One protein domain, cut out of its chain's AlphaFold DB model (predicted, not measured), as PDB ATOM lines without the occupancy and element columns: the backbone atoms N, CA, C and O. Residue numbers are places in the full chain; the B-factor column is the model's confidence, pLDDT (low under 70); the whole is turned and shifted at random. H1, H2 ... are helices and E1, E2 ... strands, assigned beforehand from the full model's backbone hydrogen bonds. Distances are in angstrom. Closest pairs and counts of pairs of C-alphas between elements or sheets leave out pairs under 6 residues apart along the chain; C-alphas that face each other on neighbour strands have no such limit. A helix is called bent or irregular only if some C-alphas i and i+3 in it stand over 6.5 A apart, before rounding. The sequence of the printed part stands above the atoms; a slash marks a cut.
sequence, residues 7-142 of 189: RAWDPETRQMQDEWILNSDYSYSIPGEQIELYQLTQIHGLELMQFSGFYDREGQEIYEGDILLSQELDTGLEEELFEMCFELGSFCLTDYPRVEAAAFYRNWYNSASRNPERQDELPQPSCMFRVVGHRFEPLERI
ATOM      1  N   ARG A   7     -61.409  77.157  60.958       87.81
ATOM      2  CA  ARG A   7     -60.880  76.532  62.165       87.81
ATOM      3  C   ARG A   7     -62.047  76.281  63.110       87.81
ATOM      4  O   ARG A   7     -63.075  76.953  62.994       87.81
ATOM      5  N   ALA A   8     -61.913  75.346  64.033       85.44
ATOM      6  CA  ALA A   8     -62.953  75.077  65.017       85.44
ATOM      7  C   ALA A   8     -62.388  75.075  66.428       85.44
ATOM      8  O   ALA A   8     -61.301  74.561  66.676       85.44
ATOM      9  N   TRP A   9     -63.154  75.624  67.359       87.69
ATOM     10  CA  TRP A   9     -62.886  75.483  68.775       87.69
ATOM     11  C   TRP A   9     -63.638  74.278  69.332       87.69
ATOM     12  O   TRP A   9     -64.850  74.156  69.156       87.69
ATOM     13  N   ASP A  10     -62.906  73.414  70.026       86.06
ATOM     14  CA  ASP A  10     -63.459  72.297  70.779       86.06
ATOM     15  C   ASP A  10     -63.583  72.672  72.268       86.06
ATOM     16  O   ASP A  10     -62.563  72.813  72.947       86.06
ATOM     17  N   PRO A  11     -64.800  72.840  72.813       85.25
ATOM     18  CA  PRO A  11     -65.026  73.165  74.213       85.25
ATOM     19  C   PRO A  11     -64.780  71.985  75.162       85.25
ATOM     20  O   PRO A  11     -64.563  72.233  76.352       85.25
ATOM     21  N   GLU A  12     -64.794  70.733  74.684       85.94
ATOM     22  CA  GLU A  12     -64.492  69.557  75.506       85.94
ATOM     23  C   GLU A  12     -62.991  69.469  75.783       85.94
ATOM     24  O   GLU A  12     -62.570  69.381  76.940       85.94
ATOM     25  N   THR A  13     -62.170  69.551  74.732       86.12
ATOM     26  CA  THR A  13     -60.703  69.494  74.860       86.12
ATOM     27  C   THR A  13     -60.063  70.854  75.137       86.12
ATOM     28  O   THR A  13     -58.925  70.908  75.611       86.12
ATOM     29  N   ARG A  14     -60.798  71.951  74.905       89.69
ATOM     30  CA  ARG A  14     -60.338  73.348  74.978       89.69
ATOM     31  C   ARG A  14     -59.166  73.631  74.041       89.69
ATOM     32  O   ARG A  14     -58.168  74.231  74.451       89.69
ATOM     33  N   GLN A  15     -59.273  73.166  72.799       86.88
ATOM     34  CA  GLN A  15     -58.230  73.305  71.784       86.88
ATOM     35  C   GLN A  15     -58.783  73.879  70.481       86.88
ATOM     36  O   GLN A  15     -59.933  73.639  70.111       86.88
ATOM     37  N   MET A  16     -57.935  74.643  69.791       87.06
ATOM     38  CA  MET A  16     -58.198  75.094  68.430       87.06
ATOM     39  C   MET A  16     -57.785  74.001  67.444       87.06
ATOM     40  O   MET A  16     -56.686  73.457  67.538       87.06
ATOM     41  N   GLN A  17     -58.671  73.697  66.505       82.94
ATOM     42  CA  GLN A  17     -58.443  72.803  65.378       82.94
ATOM     43  C   GLN A  17     -58.268  73.665  64.123       82.94
ATOM     44  O   GLN A  17     -59.251  74.152  63.562       82.94
ATOM     45  N   ASP A  18     -57.016  73.876  63.710       71.75
ATOM     46  CA  ASP A  18     -56.637  74.748  62.582       71.75
ATOM     47  C   ASP A  18     -56.600  74.018  61.222       71.75
ATOM     48  O   ASP A  18     -56.249  74.605  60.194       71.75
ATOM     49  N   GLU A  19     -56.921  72.720  61.196       65.19
ATOM     50  CA  GLU A  19     -56.893  71.918  59.971       65.19
ATOM     51  C   GLU A  19     -58.058  72.245  59.035       65.19
ATOM     52  O   GLU A  19     -59.080  72.785  59.438       65.19
ATOM     53  N   TRP A  20     -57.890  71.918  57.750       60.00
ATOM     54  CA  TRP A  20     -58.869  72.146  56.693       60.00
ATOM     55  C   TRP A  20     -60.091  71.278  56.958       60.00
ATOM     56  O   TRP A  20     -60.203  70.173  56.435       60.00
ATOM     57  N   ILE A  21     -60.995  71.793  57.790       58.16
ATOM     58  CA  ILE A  21     -62.209  71.088  58.165       58.16
ATOM     59  C   ILE A  21     -62.948  70.761  56.870       58.16
ATOM     60  O   ILE A  21     -63.272  69.616  56.648       58.16
ATOM     61  N   LEU A  22     -63.081  71.691  55.926       58.78
ATOM     62  CA  LEU A  22     -63.899  71.493  54.728       58.78
ATOM     63  C   LEU A  22     -63.118  70.983  53.502       58.78
ATOM     64  O   LEU A  22     -62.282  71.691  52.937       58.78
ATOM     65  N   ASN A  23     -63.465  69.779  53.048       59.50
ATOM     66  CA  ASN A  23     -63.009  69.168  51.802       59.50
ATOM     67  C   ASN A  23     -63.796  69.697  50.584       59.50
ATOM     68  O   ASN A  23     -64.913  70.208  50.687       59.50
ATOM     69  N   SER A  24     -63.220  69.539  49.386       57.03
ATOM     70  CA  SER A  24     -63.808  69.996  48.111       57.03
ATOM     71  C   SER A  24     -65.100  69.283  47.705       57.03
ATOM     72  O   SER A  24     -65.830  69.772  46.846       57.03
ATOM     73  N   ASP A  25     -65.362  68.116  48.283       58.88
ATOM     74  CA  ASP A  25     -66.596  67.346  48.121       58.88
ATOM     75  C   ASP A  25     -67.670  67.741  49.139       58.88
ATOM     76  O   ASP A  25     -68.688  67.061  49.242       58.88
ATOM     77  N   TYR A  26     -67.455  68.835  49.873       54.72
ATOM     78  CA  TYR A  26     -68.323  69.253  50.957       54.72
ATOM     79  C   TYR A  26     -68.384  68.216  52.104       54.72
ATOM     80  O   TYR A  26     -69.379  68.117  52.810       54.72
ATOM     81  N   SER A  27     -67.345  67.415  52.328       56.72
ATOM     82  CA  SER A  27     -67.185  66.667  53.586       56.72
ATOM     83  C   SER A  27     -66.292  67.438  54.553       56.72
ATOM     84  O   SER A  27     -65.628  68.399  54.154       56.72
ATOM     85  N   TYR A  28     -66.253  67.026  55.819       60.34
ATOM     86  CA  TYR A  28     -65.189  67.458  56.709       60.34
ATOM     87  C   TYR A  28     -64.489  66.326  57.447       60.34
ATOM     88  O   TYR A  28     -65.092  65.290  57.730       60.34
ATOM     89  N   SER A  29     -63.205  66.540  57.740       57.34
ATOM     90  CA  SER A  29     -62.346  65.602  58.464       57.34
ATOM     91  C   SER A  29     -61.999  66.192  59.831       57.34
ATOM     92  O   SER A  29     -61.219  67.136  59.913       57.34
ATOM     93  N   ILE A  30     -62.569  65.643  60.902       60.19
ATOM     94  CA  ILE A  30     -62.034  65.823  62.262       60.19
ATOM     95  C   ILE A  30     -61.083  64.644  62.506       60.19
ATOM     96  O   ILE A  30     -61.344  63.553  61.986       60.19
ATOM     97  N   PRO A  31     -59.990  64.788  63.277       57.66
ATOM     98  CA  PRO A  31     -59.188  63.642  63.691       57.66
ATOM     99  C   PRO A  31     -60.064  62.525  64.292       57.66
ATOM    100  O   PRO A  31     -60.525  62.618  65.423       57.66
ATOM    101  N   GLY A  32     -60.296  61.460  63.516       56.62
ATOM    102  CA  GLY A  32     -61.110  60.307  63.916       56.62
ATOM    103  C   GLY A  32     -62.519  60.217  63.314       56.62
ATOM    104  O   GLY A  32     -63.122  59.155  63.449       56.62
ATOM    105  N   GLU A  33     -63.027  61.237  62.611       58.81
ATOM    106  CA  GLU A  33     -64.386  61.233  62.040       58.81
ATOM    107  C   GLU A  33     -64.462  61.904  60.654       58.81
ATOM    108  O   GLU A  33     -63.843  62.939  60.405       58.81
ATOM    109  N   GLN A  34     -65.256  61.316  59.750       58.75
ATOM    110  CA  GLN A  34     -65.687  61.936  58.492       58.75
ATOM    111  C   GLN A  34     -67.188  62.198  58.559       58.75
ATOM    112  O   GLN A  34     -67.955  61.277  58.843       58.75
ATOM    113  N   ILE A  35     -67.602  63.435  58.290       58.94
ATOM    114  CA  ILE A  35     -69.003  63.854  58.409       58.94
ATOM    115  C   ILE A  35     -69.427  64.633  57.151       58.94
ATOM    116  O   ILE A  35     -68.639  65.376  56.559       58.94
ATOM    117  N   GLU A  36     -70.672  64.427  56.708       57.16
ATOM    118  CA  GLU A  36     -71.234  65.019  55.484       57.16
ATOM    119  C   GLU A  36     -71.802  66.437  55.714       57.16
ATOM    120  O   GLU A  36     -72.356  66.736  56.774       57.16
ATOM    121  N   LEU A  37     -71.731  67.322  54.702       50.47
ATOM    122  CA  LEU A  37     -72.036  68.759  54.851       50.47
ATOM    123  C   LEU A  37     -73.421  69.101  55.412       50.47
ATOM    124  O   LEU A  37     -73.590  70.116  56.087       50.47
ATOM    125  N   TYR A  38     -74.449  68.309  55.102       53.09
ATOM    126  CA  TYR A  38     -75.807  68.594  55.580       53.09
ATOM    127  C   TYR A  38     -75.952  68.380  57.096       53.09
ATOM    128  O   TYR A  38     -76.976  68.746  57.669       53.09
ATOM    129  N   GLN A  39     -74.926  67.823  57.745       51.81
ATOM    130  CA  GLN A  39     -74.802  67.697  59.192       51.81
ATOM    131  C   GLN A  39     -73.958  68.826  59.805       51.81
ATOM    132  O   GLN A  39     -73.638  68.753  60.982       51.81
ATOM    133  N   LEU A  40     -73.632  69.905  59.077       50.38
ATOM    134  CA  LEU A  40     -72.923  71.071  59.637       50.38
ATOM    135  C   LEU A  40     -73.658  71.709  60.826       50.38
ATOM    136  O   LEU A  40     -73.027  72.172  61.768       50.38
ATOM    137  N   THR A  41     -74.995  71.687  60.835       47.44
ATOM    138  CA  THR A  41     -75.792  72.111  62.005       47.44
ATOM    139  C   THR A  41     -75.706  71.125  63.179       47.44
ATOM    140  O   THR A  41     -76.277  71.377  64.234       47.44
ATOM    141  N   GLN A  42     -75.056  69.976  62.970       46.22
ATOM    142  CA  GLN A  42     -74.889  68.846  63.880       46.22
ATOM    143  C   GLN A  42     -73.413  68.515  64.148       46.22
ATOM    144  O   GLN A  42     -73.150  67.423  64.656       46.22
ATOM    145  N   ILE A  43     -72.451  69.425  63.899       54.78
ATOM    146  CA  ILE A  43     -71.160  69.328  64.602       54.78
ATOM    147  C   ILE A  43     -71.439  69.657  66.073       54.78
ATOM    148  O   ILE A  43     -71.206  70.760  66.557       54.78
ATOM    149  N   HIS A  44     -72.099  68.726  66.757       57.81
ATOM    150  CA  HIS A  44     -72.565  68.884  68.114       57.81
ATOM    151  C   HIS A  44     -71.339  69.071  68.993       57.81
ATOM    152  O   HIS A  44     -70.605  68.125  69.250       57.81
ATOM    153  N   GLY A  45     -71.124  70.309  69.424       69.00
ATOM    154  CA  GLY A  45     -70.078  70.654  70.368       69.00
ATOM    155  C   GLY A  45     -68.931  71.470  69.797       69.00
ATOM    156  O   GLY A  45     -68.254  72.059  70.611       69.00
ATOM    157  N   LEU A  46     -68.717  71.600  68.481       78.56
ATOM    158  CA  LEU A  46     -67.633  72.462  67.973       78.56
ATOM    159  C   LEU A  46     -68.133  73.841  67.542       78.56
ATOM    160  O   LEU A  46     -69.177  73.975  66.908       78.56
ATOM    161  N   GLU A  47     -67.327  74.859  67.821       84.19
ATOM    162  CA  GLU A  47     -67.582  76.243  67.428       84.19
ATOM    163  C   GLU A  47     -66.737  76.591  66.195       84.19
ATOM    164  O   GLU A  47     -65.520  76.775  66.286       84.19
ATOM    165  N   LEU A  48     -67.370  76.645  65.021       83.69
ATOM    166  CA  LEU A  48     -66.699  76.901  63.743       83.69
ATOM    167  C   LEU A  48     -66.431  78.400  63.539       83.69
ATOM    168  O   LEU A  48     -67.302  79.232  63.769       83.69
ATOM    169  N   MET A  49     -65.247  78.737  63.031       88.69
ATOM    170  CA  MET A  49     -64.832  80.101  62.704       88.69
ATOM    171  C   MET A  49     -64.288  80.163  61.278       88.69
ATOM    172  O   MET A  49     -63.420  79.375  60.892       88.69
ATOM    173  N   GLN A  50     -64.770  81.122  60.489       89.31
ATOM    174  CA  GLN A  50     -64.344  81.306  59.102       89.31
ATOM    175  C   GLN A  50     -63.198  82.321  58.983       89.31
ATOM    176  O   GLN A  50     -63.216  83.379  59.610       89.31
ATOM    177  N   PHE A  51     -62.228  82.043  58.109       91.69
ATOM    178  CA  PHE A  51     -61.194  83.007  57.732       91.69
ATOM    179  C   PHE A  51     -61.805  84.208  57.011       91.69
ATOM    180  O   PHE A  51     -62.435  84.049  55.962       91.69
ATOM    181  N   SER A  52     -61.560  85.419  57.504       90.75
ATOM    182  CA  SER A  52     -62.111  86.663  56.953       90.75
ATOM    183  C   SER A  52     -61.589  87.001  55.548       90.75
ATOM    184  O   SER A  52     -62.257  87.697  54.783       90.75
ATOM    185  N   GLY A  53     -60.435  86.454  55.150       88.12
ATOM    186  CA  GLY A  53     -59.728  86.869  53.934       88.12
ATOM    187  C   GLY A  53     -58.794  88.062  54.150       88.12
ATOM    188  O   GLY A  53     -58.222  88.559  53.174       88.12
ATOM    189  N   PHE A  54     -58.666  88.525  55.392       89.88
ATOM    190  CA  PHE A  54     -57.827  89.641  55.798       89.88
ATOM    191  C   PHE A  54     -56.713  89.175  56.724       89.88
ATOM    192  O   PHE A  54     -56.841  88.176  57.433       89.88
ATOM    193  N   TYR A  55     -55.630  89.937  56.698       90.44
ATOM    194  CA  TYR A  55     -54.459  89.706  57.522       90.44
ATOM    195  C   TYR A  55     -54.233  90.900  58.431       90.44
ATOM    196  O   TYR A  55     -54.475  92.043  58.028       90.44
ATOM    197  N   ASP A  56     -53.786  90.630  59.644       91.31
ATOM    198  CA  ASP A  56     -53.433  91.656  60.609       91.31
ATOM    199  C   ASP A  56     -52.119  92.350  60.212       91.31
ATOM    200  O   ASP A  56     -51.531  92.076  59.156       91.31
ATOM    201  N   ARG A  57     -51.641  93.267  61.052       87.12
ATOM    202  CA  ARG A  57     -50.419  94.026  60.773       87.12
ATOM    203  C   ARG A  57     -49.143  93.180  60.678       87.12
ATOM    204  O   ARG A  57     -48.160  93.644  60.104       87.12
ATOM    205  N   GLU A  58     -49.133  91.984  61.263       87.88
ATOM    206  CA  GLU A  58     -48.004  91.045  61.251       87.88
ATOM    207  C   GLU A  58     -48.137  89.997  60.141       87.88
ATOM    208  O   GLU A  58     -47.248  89.166  59.961       87.88
ATOM    209  N   GLY A  59     -49.221  90.057  59.362       87.56
ATOM    210  CA  GLY A  59     -49.527  89.079  58.327       87.56
ATOM    211  C   GLY A  59     -50.222  87.827  58.867       87.56
ATOM    212  O   GLY A  59     -50.325  86.839  58.139       87.56
ATOM    213  N   GLN A  60     -50.711  87.842  60.110       91.50
ATOM    214  CA  GLN A  60     -51.502  86.753  60.673       91.50
ATOM    215  C   GLN A  60     -52.911  86.755  60.075       91.50
ATOM    216  O   GLN A  60     -53.537  87.799  59.904       91.50
ATOM    217  N   GLU A  61     -53.422  85.571  59.741       93.00
ATOM    218  CA  GLU A  61     -54.794  85.401  59.264       93.00
ATOM    219  C   GLU A  61     -55.811  85.763  60.346       93.00
ATOM    220  O   GLU A  61     -55.715  85.273  61.468       93.00
ATOM    221  N   ILE A  62     -56.815  86.560  59.980       94.44
ATOM    222  CA  ILE A  62     -57.900  86.945  60.884       94.44
ATOM    223  C   ILE A  62     -59.130  86.082  60.598       94.44
ATOM    224  O   ILE A  62     -59.647  86.073  59.475       94.44
ATOM    225  N   TYR A  63     -59.639  85.405  61.613       94.94
ATOM    226  CA  TYR A  63     -60.833  84.566  61.593       94.94
ATOM    227  C   TYR A  63     -61.961  85.196  62.415       94.94
ATOM    228  O   TYR A  63     -61.742  86.081  63.239       94.94
ATOM    229  N   GLU A  64     -63.191  84.722  62.216       94.81
ATOM    230  CA  GLU A  64     -64.288  85.011  63.145       94.81
ATOM    231  C   GLU A  64     -63.897  84.641  64.583       94.81
ATOM    232  O   GLU A  64     -63.196  83.657  64.826       94.81
ATOM    233  N   GLY A  65     -64.325  85.460  65.538       94.81
ATOM    234  CA  GLY A  65     -64.016  85.303  66.952       94.81
ATOM    235  C   GLY A  65     -62.594  85.698  67.362       94.81
ATOM    236  O   GLY A  65     -62.314  85.624  68.558       94.81
ATOM    237  N   ASP A  66     -61.708  86.107  66.444       97.19
ATOM    238  CA  ASP A  66     -60.412  86.693  66.823       97.19
ATOM    239  C   ASP A  66     -60.595  88.026  67.548       97.19
ATOM    240  O   ASP A  66     -61.481  88.814  67.212       97.19
ATOM    241  N   ILE A  67     -59.722  88.270  68.524       97.19
ATOM    242  CA  ILE A  67     -59.629  89.518  69.272       97.19
ATOM    243  C   ILE A  67     -58.461  90.330  68.724       97.19
ATOM    244  O   ILE A  67     -57.325  89.855  68.660       97.19
ATOM    245  N   LEU A  68     -58.762  91.556  68.321       95.31
ATOM    246  CA  LEU A  68     -57.889  92.484  67.628       95.31
ATOM    247  C   LEU A  68     -57.607  93.690  68.521       95.31
ATOM    248  O   LEU A  68     -58.534  94.278  69.071       95.31
ATOM    249  N   LEU A  69     -56.338  94.062  68.631       94.44
ATOM    250  CA  LEU A  69     -55.872  95.234  69.363       94.44
ATOM    251  C   LEU A  69     -55.627  96.399  68.404       94.44
ATOM    252  O   LEU A  69     -54.862  96.264  67.443       94.44
ATOM    253  N   SER A  70     -56.245  97.539  68.706       90.69
ATOM    254  CA  SER A  70     -55.873  98.849  68.172       90.69
ATOM    255  C   SER A  70     -54.813  99.485  69.057       90.69
ATOM    256  O   SER A  70     -54.994  99.533  70.268       90.69
ATOM    257  N   GLN A  71     -53.732  99.989  68.463       84.62
ATOM    258  CA  GLN A  71     -52.689 100.703  69.199       84.62
ATOM    259  C   GLN A  71     -52.809 102.206  68.977       84.62
ATOM    260  O   GLN A  71     -53.065 102.655  67.857       84.62
ATOM    261  N   GLU A  72     -52.515 102.980  70.021       80.75
ATOM    262  CA  GLU A  72     -52.528 104.446  69.965       80.75
ATOM    263  C   GLU A  72     -51.596 104.995  68.882       80.75
ATOM    264  O   GLU A  72     -51.936 105.941  68.177       80.75
ATOM    265  N   LEU A  73     -50.455 104.338  68.666       75.94
ATOM    266  CA  LEU A  73     -49.491 104.699  67.625       75.94
ATOM    267  C   LEU A  73     -50.075 104.668  66.203       75.94
ATOM    268  O   LEU A  73     -49.551 105.350  65.322       75.94
ATOM    269  N   ASP A  74     -51.123 103.876  65.970       71.06
ATOM    270  CA  ASP A  74     -51.690 103.667  64.638       71.06
ATOM    271  C   ASP A  74     -52.935 104.516  64.378       71.06
ATOM    272  O   ASP A  74     -53.176 104.916  63.238       71.06
ATOM    273  N   THR A  75     -53.733 104.778  65.416       70.19
ATOM    274  CA  THR A  75     -55.018 105.483  65.298       70.19
ATOM    275  C   THR A  75     -55.012 106.873  65.930       70.19
ATOM    276  O   THR A  75     -55.885 107.679  65.609       70.19
ATOM    277  N   GLY A  76     -54.046 107.169  66.807       73.50
ATOM    278  CA  GLY A  76     -54.033 108.363  67.655       73.50
ATOM    279  C   GLY A  76     -55.115 108.360  68.740       73.50
ATOM    280  O   GLY A  76     -55.426 109.419  69.282       73.50
ATOM    281  N   LEU A  77     -55.726 107.202  69.007       76.62
ATOM    282  CA  LEU A  77     -56.792 107.002  69.992       76.62
ATOM    283  C   LEU A  77     -56.334 106.034  71.086       76.62
ATOM    284  O   LEU A  77     -55.358 105.316  70.900       76.62
ATOM    285  N   GLU A  78     -57.057 105.992  72.206       82.88
ATOM    286  CA  GLU A  78     -56.796 105.005  73.258       82.88
ATOM    287  C   GLU A  78     -56.847 103.573  72.705       82.88
ATOM    288  O   GLU A  78     -57.512 103.281  71.706       82.88
ATOM    289  N   GLU A  79     -56.093 102.679  73.341       88.50
ATOM    290  CA  GLU A  79     -56.065 101.283  72.931       88.50
ATOM    291  C   GLU A  79     -57.403 100.604  73.200       88.50
ATOM    292  O   GLU A  79     -57.940 100.639  74.307       88.50
ATOM    293  N   GLU A  80     -57.916  99.940  72.171       91.12
ATOM    294  CA  GLU A  80     -59.220  99.289  72.196       91.12
ATOM    295  C   GLU A  80     -59.108  97.864  71.657       91.12
ATOM    296  O   GLU A  80     -58.304  97.563  70.762       91.12
ATOM    297  N   LEU A  81     -59.937  96.980  72.215       94.25
ATOM    298  CA  LEU A  81     -60.065  95.595  71.784       94.25
ATOM    299  C   LEU A  81     -61.356  95.404  70.997       94.25
ATOM    300  O   LEU A  81     -62.433  95.833  71.412       94.25
ATOM    301  N   PHE A  82     -61.245  94.667  69.899       95.00
ATOM    302  CA  PHE A  82     -62.367  94.343  69.034       95.00
ATOM    303  C   PHE A  82     -62.457  92.846  68.779       95.00
ATOM    304  O   PHE A  82     -61.443  92.187  68.589       95.00
ATOM    305  N   GLU A  83     -63.668  92.308  68.692       96.00
ATOM    306  CA  GLU A  83     -63.905  90.959  68.181       96.00
ATOM    307  C   GLU A  83     -64.247  91.010  66.686       96.00
ATOM    308  O   GLU A  83     -65.087  91.803  66.252       96.00
ATOM    309  N   MET A  84     -63.642  90.119  65.903       96.00
ATOM    310  CA  MET A  84     -64.023  89.869  64.516       96.00
ATOM    311  C   MET A  84     -65.337  89.080  64.444       96.00
ATOM    312  O   MET A  84     -65.439  87.960  64.944       96.00
ATOM    313  N   CYS A  85     -66.335  89.628  63.761       94.00
ATOM    314  CA  CYS A  85     -67.656  89.029  63.588       94.00
ATOM    315  C   CYS A  85     -68.063  88.925  62.119       94.00
ATOM    316  O   CYS A  85     -67.548  89.656  61.274       94.00
ATOM    317  N   PHE A  86     -69.035  88.062  61.817       91.69
ATOM    318  CA  PHE A  86     -69.733  88.050  60.534       91.69
ATOM    319  C   PHE A  86     -71.221  88.323  60.750       91.69
ATOM    320  O   PHE A  86     -71.971  87.454  61.181       91.69
ATOM    321  N   GLU A  87     -71.648  89.550  60.453       89.62
ATOM    322  CA  GLU A  87     -73.005  90.021  60.741       89.62
ATOM    323  C   GLU A  87     -73.609  90.727  59.529       89.62
ATOM    324  O   GLU A  87     -72.968  91.543  58.855       89.62
ATOM    325  N   LEU A  88     -74.879  90.432  59.242       87.19
ATOM    326  CA  LEU A  88     -75.614  90.951  58.077       87.19
ATOM    327  C   LEU A  88     -74.798  90.834  56.770       87.19
ATOM    328  O   LEU A  88     -74.668  91.795  56.006       87.19
ATOM    329  N   GLY A  89     -74.192  89.663  56.555       88.25
ATOM    330  CA  GLY A  89     -73.486  89.313  55.321       88.25
ATOM    331  C   GLY A  89     -72.097  89.933  55.136       88.25
ATOM    332  O   GLY A  89     -71.580  89.896  54.021       88.25
ATOM    333  N   SER A  90     -71.486  90.511  56.176       90.38
ATOM    334  CA  SER A  90     -70.143  91.098  56.092       90.38
ATOM    335  C   SER A  90     -69.325  90.848  57.350       90.38
ATOM    336  O   SER A  90     -69.873  90.805  58.449       90.38
ATOM    337  N   PHE A  91     -68.001  90.800  57.183       92.31
ATOM    338  CA  PHE A  91     -67.073  90.888  58.306       92.31
ATOM    339  C   PHE A  91     -67.139  92.271  58.948       92.31
ATOM    340  O   PHE A  91     -67.178  93.290  58.249       92.31
ATOM    341  N   CYS A  92     -67.156  92.282  60.272       94.19
ATOM    342  CA  CYS A  92     -67.281  93.452  61.119       94.19
ATOM    343  C   CYS A  92     -66.339  93.351  62.313       94.19
ATOM    344  O   CYS A  92     -65.960  92.259  62.723       94.19
ATOM    345  N   LEU A  93     -66.011  94.505  62.882       93.81
ATOM    346  CA  LEU A  93     -65.508  94.585  64.245       93.81
ATOM    347  C   LEU A  93     -66.649  94.968  65.176       93.81
ATOM    348  O   LEU A  93     -67.543  95.718  64.782       93.81
ATOM    349  N   THR A  94     -66.592  94.472  66.401       94.31
ATOM    350  CA  THR A  94     -67.436  94.900  67.517       94.31
ATOM    351  C   THR A  94     -66.571  95.076  68.750       94.31
ATOM    352  O   THR A  94     -65.560  94.389  68.874       94.31
ATOM    353  N   ASP A  95     -66.973  95.952  69.666       93.19
ATOM    354  CA  ASP A  95     -66.251  96.163  70.924       93.19
ATOM    355  C   ASP A  95     -66.100  94.838  71.691       93.19
ATOM    356  O   ASP A  95     -67.026  94.011  71.716       93.19
ATOM    357  N   TYR A  96     -64.931  94.633  72.301       93.00
ATOM    358  CA  TYR A  96     -64.634  93.484  73.146       93.00
ATOM    359  C   TYR A  96     -64.294  93.928  74.582       93.00
ATOM    360  O   TYR A  96     -63.430  94.786  74.761       93.00
ATOM    361  N   PRO A  97     -64.905  93.322  75.618       90.50
ATOM    362  CA  PRO A  97     -65.915  92.264  75.547       90.50
ATOM    363  C   PRO A  97     -67.252  92.766  74.980       90.50
ATOM    364  O   PRO A  97     -67.641  93.913  75.196       90.50
ATOM    365  N   ARG A  98     -67.976  91.889  74.267       85.94
ATOM    366  CA  ARG A  98     -69.263  92.255  73.660       85.94
ATOM    367  C   ARG A  98     -70.273  92.698  74.716       85.94
ATOM    368  O   ARG A  98     -70.481  92.019  75.722       85.94
ATOM    369  N   VAL A  99     -70.975  93.781  74.410       85.50
ATOM    370  CA  VAL A  99     -72.127  94.287  75.168       85.50
ATOM    371  C   VAL A  99     -73.429  94.030  74.402       85.50
ATOM    372  O   VAL A  99     -73.407  93.817  73.193       85.50
ATOM    373  N   GLU A 100     -74.583  94.048  75.076       80.12
ATOM    374  CA  GLU A 100     -75.884  93.747  74.439       80.12
ATOM    375  C   GLU A 100     -76.243  94.705  73.285       80.12
ATOM    376  O   GLU A 100     -76.902  94.304  72.327       80.12
ATOM    377  N   ALA A 101     -75.788  95.959  73.350       81.00
ATOM    378  CA  ALA A 101     -76.001  96.984  72.328       81.00
ATOM    379  C   ALA A 101     -74.731  97.214  71.490       81.00
ATOM    380  O   ALA A 101     -74.228  98.333  71.406       81.00
ATOM    381  N   ALA A 102     -74.188  96.139  70.922       80.94
ATOM    382  CA  ALA A 102     -72.907  96.170  70.232       80.94
ATOM    383  C   ALA A 102     -72.948  96.996  68.933       80.94
ATOM    384  O   ALA A 102     -73.835  96.816  68.090       80.94
ATOM    385  N   ALA A 103     -71.972  97.888  68.755       87.81
ATOM    386  CA  ALA A 103     -71.748  98.573  67.490       87.81
ATOM    387  C   ALA A 103     -70.967  97.665  66.526       87.81
ATOM    388  O   ALA A 103     -70.056  96.949  66.930       87.81
ATOM    389  N   PHE A 104     -71.309  97.716  65.235       90.06
ATOM    390  CA  PHE A 104     -70.626  96.942  64.196       90.06
ATOM    391  C   PHE A 104     -69.901  97.859  63.216       90.06
ATOM    392  O   PHE A 104     -70.519  98.483  62.346       90.06
ATOM    393  N   TYR A 105     -68.578  97.895  63.309       89.81
ATOM    394  CA  TYR A 105     -67.723  98.684  62.431       89.81
ATOM    395  C   TYR A 105     -67.416  97.889  61.157       89.81
ATOM    396  O   TYR A 105     -66.976  96.742  61.221       89.81
ATOM    397  N   ARG A 106     -67.653  98.481  59.977       85.88
ATOM    398  CA  ARG A 106     -67.488  97.818  58.659       85.88
ATOM    399  C   ARG A 106     -66.350  98.376  57.801       85.88
ATOM    400  O   ARG A 106     -65.931  97.718  56.857       85.88
ATOM    401  N   ASN A 107     -65.830  99.551  58.149       82.12
ATOM    402  CA  ASN A 107     -64.772 100.252  57.410       82.12
ATOM    403  C   ASN A 107     -63.424 100.167  58.143       82.12
ATOM    404  O   ASN A 107     -62.712 101.156  58.269       82.12
ATOM    405  N   TRP A 108     -63.114  98.992  58.686       82.19
ATOM    406  CA  TRP A 108     -61.958  98.757  59.553       82.19
ATOM    407  C   TRP A 108     -60.700  98.296  58.794       82.19
ATOM    408  O   TRP A 108     -59.623  98.193  59.376       82.19
ATOM    409  N   TYR A 109     -60.821  98.000  57.497       79.06
ATOM    410  CA  TYR A 109     -59.737  97.492  56.654       79.06
ATOM    411  C   TYR A 109     -59.446  98.443  55.490       79.06
ATOM    412  O   TYR A 109     -60.344  99.102  54.961       79.06
ATOM    413  N   ASN A 110     -58.189  98.481  55.050       70.44
ATOM    414  CA  ASN A 110     -57.777  99.260  53.890       70.44
ATOM    415  C   ASN A 110     -57.743  98.364  52.647       70.44
ATOM    416  O   ASN A 110     -56.828  97.572  52.452       70.44
ATOM    417  N   SER A 111     -58.741  98.487  51.774       59.41
ATOM    418  CA  SER A 111     -58.770  97.720  50.520       59.41
ATOM    419  C   SER A 111     -57.689  98.147  49.516       59.41
ATOM    420  O   SER A 111     -57.309  97.340  48.668       59.41
ATOM    421  N   ALA A 112     -57.162  99.373  49.631       52.81
ATOM    422  CA  ALA A 112     -56.144  99.917  48.733       52.81
ATOM    423  C   ALA A 112     -54.733  99.380  49.020       52.81
ATOM    424  O   ALA A 112     -53.846  99.547  48.186       52.81
ATOM    425  N   SER A 113     -54.511  98.718  50.164       54.78
ATOM    426  CA  SER A 113     -53.214  98.103  50.457       54.78
ATOM    427  C   SER A 113     -52.957  96.844  49.631       54.78
ATOM    428  O   SER A 113     -51.798  96.479  49.491       54.78
ATOM    429  N   ARG A 114     -53.991  96.224  49.032       57.94
ATOM    430  CA  ARG A 114     -53.848  95.065  48.138       57.94
ATOM    431  C   ARG A 114     -53.224  95.488  46.811       57.94
ATOM    432  O   ARG A 114     -53.936  95.851  45.880       57.94
ATOM    433  N   ASN A 115     -51.900  95.402  46.709       57.88
ATOM    434  CA  ASN A 115     -51.208  95.598  45.439       57.88
ATOM    435  C   ASN A 115     -51.301  94.308  44.594       57.88
ATOM    436  O   ASN A 115     -50.661  93.317  44.958       57.88
ATOM    437  N   PRO A 116     -52.055  94.300  43.475       58.19
ATOM    438  CA  PRO A 116     -52.224  93.115  42.635       58.19
ATOM    439  C   PRO A 116     -50.934  92.680  41.921       58.19
ATOM    440  O   PRO A 116     -50.850  91.532  41.497       58.19
ATOM    441  N   GLU A 117     -49.937  93.563  41.804       62.19
ATOM    442  CA  GLU A 117     -48.638  93.275  41.177       62.19
ATOM    443  C   GLU A 117     -47.627  92.650  42.154       62.19
ATOM    444  O   GLU A 117     -46.644  92.052  41.728       62.19
ATOM    445  N   ARG A 118     -47.869  92.740  43.469       57.59
ATOM    446  CA  ARG A 118     -47.079  92.058  44.512       57.59
ATOM    447  C   ARG A 118     -47.703  90.704  44.843       57.59
ATOM    448  O   ARG A 118     -48.165  90.477  45.961       57.59
ATOM    449  N   GLN A 119     -47.748  89.831  43.845       53.78
ATOM    450  CA  GLN A 119     -48.322  88.490  43.967       53.78
ATOM    451  C   GLN A 119     -47.429  87.511  44.753       53.78
ATOM    452  O   GLN A 119     -47.883  86.418  45.084       53.78
ATOM    453  N   ASP A 120     -46.207  87.924  45.104       52.28
ATOM    454  CA  ASP A 120     -45.184  87.030  45.627       52.28
ATOM    455  C   ASP A 120     -44.940  87.182  47.146       52.28
ATOM    456  O   ASP A 120     -44.527  88.222  47.663       52.28
ATOM    457  N   GLU A 121     -45.201  86.051  47.811       55.00
ATOM    458  CA  GLU A 121     -44.608  85.478  49.031       55.00
ATOM    459  C   GLU A 121     -45.126  85.840  50.430       55.00
ATOM    460  O   GLU A 121     -45.068  84.959  51.288       55.00
ATOM    461  N   LEU A 122     -45.704  87.017  50.702       57.25
ATOM    462  CA  LEU A 122     -46.221  87.315  52.054       57.25
ATOM    463  C   LEU A 122     -47.605  87.978  52.049       57.25
ATOM    464  O   LEU A 122     -47.855  88.874  51.235       57.25
ATOM    465  N   PRO A 123     -48.512  87.571  52.958       63.88
ATOM    466  CA  PRO A 123     -49.809  88.212  53.080       63.88
ATOM    467  C   PRO A 123     -49.651  89.687  53.455       63.88
ATOM    468  O   PRO A 123     -48.995  90.034  54.434       63.88
ATOM    469  N   GLN A 124     -50.247  90.570  52.653       65.81
ATOM    470  CA  GLN A 124     -50.198  92.006  52.911       65.81
ATOM    471  C   GLN A 124     -51.138  92.361  54.070       65.81
ATOM    472  O   GLN A 124     -52.299  91.922  54.057       65.81
ATOM    473  N   PRO A 125     -50.681  93.180  55.035       75.31
ATOM    474  CA  PRO A 125     -51.523  93.615  56.134       75.31
ATOM    475  C   PRO A 125     -52.741  94.353  55.577       75.31
ATOM    476  O   PRO A 125     -52.648  95.267  54.749       75.31
ATOM    477  N   SER A 126     -53.911  93.890  55.993       79.75
ATOM    478  CA  SER A 126     -55.206  94.413  55.556       79.75
ATOM    479  C   SER A 126     -55.726  95.504  56.491       79.75
ATOM    480  O   SER A 126     -56.571  96.308  56.099       79.75
ATOM    481  N   CYS A 127     -55.219  95.537  57.721       82.81
ATOM    482  CA  CYS A 127     -55.526  96.526  58.742       82.81
ATOM    483  C   CYS A 127     -54.288  96.791  59.616       82.81
ATOM    484  O   CYS A 127     -53.270  96.108  59.495       82.81
ATOM    485  N   MET A 128     -54.381  97.800  60.483       85.06
ATOM    486  CA  MET A 128     -53.321  98.146  61.441       85.06
ATOM    487  C   MET A 128     -53.437  97.379  62.765       85.06
ATOM    488  O   MET A 128     -52.545  97.469  63.602       85.06
ATOM    489  N   PHE A 129     -54.513  96.612  62.949       90.44
ATOM    490  CA  PHE A 129     -54.744  95.848  64.169       90.44
ATOM    491  C   PHE A 129     -53.784  94.663  64.289       90.44
ATOM    492  O   PHE A 129     -53.291  94.144  63.283       90.44
ATOM    493  N   ARG A 130     -53.554  94.214  65.524       93.00
ATOM    494  CA  ARG A 130     -52.825  92.977  65.846       93.00
ATOM    495  C   ARG A 130     -53.776  91.955  66.457       93.00
ATOM    496  O   ARG A 130     -54.549  92.313  67.341       93.00
ATOM    497  N   VAL A 131     -53.700  90.692  66.044       95.12
ATOM    498  CA  VAL A 131     -54.431  89.607  66.719       95.12
ATOM    499  C   VAL A 131     -53.775  89.311  68.071       95.12
ATOM    500  O   VAL A 131     -52.585  89.020  68.150       95.12
ATOM    501  N   VAL A 132     -54.552  89.373  69.153       95.88
ATOM    502  CA  VAL A 132     -54.080  89.146  70.537       95.88
ATOM    503  C   VAL A 132     -54.747  87.947  71.219       95.88
ATOM    504  O   VAL A 132     -54.373  87.560  72.330       95.88
ATOM    505  N   GLY A 133     -55.700  87.300  70.553       95.38
ATOM    506  CA  GLY A 133     -56.334  86.071  71.025       95.38
ATOM    507  C   GLY A 133     -57.619  85.769  70.270       95.38
ATOM    508  O   GLY A 133     -57.856  86.315  69.196       95.38
ATOM    509  N   HIS A 134     -58.465  84.926  70.856       95.12
ATOM    510  CA  HIS A 134     -59.807  84.633  70.358       95.12
ATOM    511  C   HIS A 134     -60.815  84.558  71.512       95.12
ATOM    512  O   HIS A 134     -60.450  84.317  72.661       95.12
ATOM    513  N   ARG A 135     -62.107  84.712  71.211       94.50
ATOM    514  CA  ARG A 135     -63.213  84.819  72.186       94.50
ATOM    515  C   ARG A 135     -63.401  83.632  73.141       94.50
ATOM    516  O   ARG A 135     -64.162  83.740  74.098       94.50
ATOM    517  N   PHE A 136     -62.776  82.493  72.849       92.62
ATOM    518  CA  PHE A 136     -62.833  81.285  73.684       92.62
ATOM    519  C   PHE A 136     -61.648  81.182  74.654       92.62
ATOM    520  O   PHE A 136     -61.634  80.300  75.513       92.62
ATOM    521  N   GLU A 137     -60.651  82.063  74.530       91.31
ATOM    522  CA  GLU A 137     -59.558  82.151  75.493       91.31
ATOM    523  C   GLU A 137     -59.992  82.891  76.767       91.31
ATOM    524  O   GLU A 137     -60.814  83.808  76.698       91.31
ATOM    525  N   PRO A 138     -59.421  82.544  77.936       92.50
ATOM    526  CA  PRO A 138     -59.574  83.346  79.145       92.50
ATOM    527  C   PRO A 138     -59.079  84.780  78.928       92.50
ATOM    528  O   PRO A 138     -58.018  84.983  78.329       92.50
ATOM    529  N   LEU A 139     -59.816  85.760  79.456       91.62
ATOM    530  CA  LEU A 139     -59.503  87.184  79.300       91.62
ATOM    531  C   LEU A 139     -58.091  87.513  79.799       91.62
ATOM    532  O   LEU A 139     -57.353  88.230  79.133       91.62
ATOM    533  N   GLU A 140     -57.668  86.897  80.901       92.75
ATOM    534  CA  GLU A 140     -56.353  87.117  81.504       92.75
ATOM    535  C   GLU A 140     -55.214  86.748  80.544       92.75
ATOM    536  O   GLU A 140     -54.143  87.350  80.566       92.75
ATOM    537  N   ARG A 141     -55.433  85.755  79.673       92.56
ATOM    538  CA  ARG A 141     -54.446  85.344  78.668       92.56
ATOM    539  C   ARG A 141     -54.349  86.359  77.531       92.56
ATOM    540  O   ARG A 141     -53.254  86.588  77.022       92.56
ATOM    541  N   ILE A 142     -55.473  86.961  77.148       93.69
ATOM    542  CA  ILE A 142     -55.518  88.034  76.150       93.69
ATOM    543  C   ILE A 142     -54.801  89.268  76.708       93.69
ATOM    544  O   ILE A 142     -53.882  89.775  76.070       93.69
TER     545      ILE A 142
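What this domain is: This is residues 7 to 142 of the 189 residues of the protein "YopX domain-containing protein" of bacterium (Candidatus Blackallbacteria) CG17_big_fil_post_rev_8_21_14_2_50_48_46 (UniProt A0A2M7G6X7). Two antiparallel sheets of four strands are partly face to face as a sandwich with crossed strands: E6 and the later part of bent E5 pack over E8, E9 and E10. The early part of E5 pairs with the hairpin E1 E2 to one side of this core; at that end lie the small hairpin E3 E4 and H1, at the opposite end H2, and residues 116 to 121 of a long unnamed stretch stick out. The printed part has 136 residues, with under half in named elements, in the order E1 E2 E3 E4 H1 E5 E6 E7 H2 E8 E9 E10 H3; the class is mixed, helices and strands. The sheets run E2 E1 E5 E6, E9 E8 E7 E10 and E3 E4. The whole is compact, with a radius of gyration of the C-alphas of 16.4 A and spans of 48 by 41 by 28 A.

Where its parts are: E1, residues 7 to 10, begins at C-alpha 7 (-60.880, 76.532, 62.165). E2 is residues 15 to 17, E3 27 to 30, E4 33 to 36 and H1 37 to 42. E5, residues 47 to 55, is 21.3 A long and bends by 60 degrees at residue 52. E6 is residues 61 to 63, E7 66 to 70 and H2 72 to 75. E8, residues 80 to 87, is 20.2 A long and bends by 50 degrees at residue 84. E9, residues 90 to 95, is 16.1 A long. E10 is residues 130 to 134, and H3, residues 139 to 142, ends at C-alpha 142 (-55.518, 88.034, 76.150).

How they stand to each other: The sheet E2 E1 E5 E6 is curled; N 10 and O 15 are 3.0 A apart, N 9 and O 47 2.8 A, and N 52 and O 62 2.8 A, within hydrogen-bond range. The other sandwich sheet is strongly twisted, with N 85 to O 92 at 2.9 A, N 68 to O 82 at 2.8 A and N 67 to O 133 at 2.8 A. The strands of the two sheets stand at 76 degrees; the closest C-alphas of E5 and E9, those of Ser 52 and Phe 91, are 6.7 A apart. In the hairpin E3 E4, N 28 and O 35 are 3.0 A apart. E3 and E5 are apart. The closest C-alphas of E3 and H1, Ser 27 and Leu 37, are 5.4 A apart. H1 is irregular, with C-alphas 38 and 41 7.3 A apart; 0 of its 2 O i to N i+4 pairs and 2 of its 3 O i to N i+3 pairs are within range, while H2 and H3 are too short for an i+4 pair. H3 only grazes the sheet E9 E8 E7 E10; H2 is not on it.

The domain as a whole: The C-alphas farthest apart, Gln 34 and Gly 76, are 48.7 A apart. The printed part has no cut. The link E9 to E10, 34 residues, is long. Mean pLDDT of the printed part is 78.8; residues 19 to 45 and 111 to 124 are under 70.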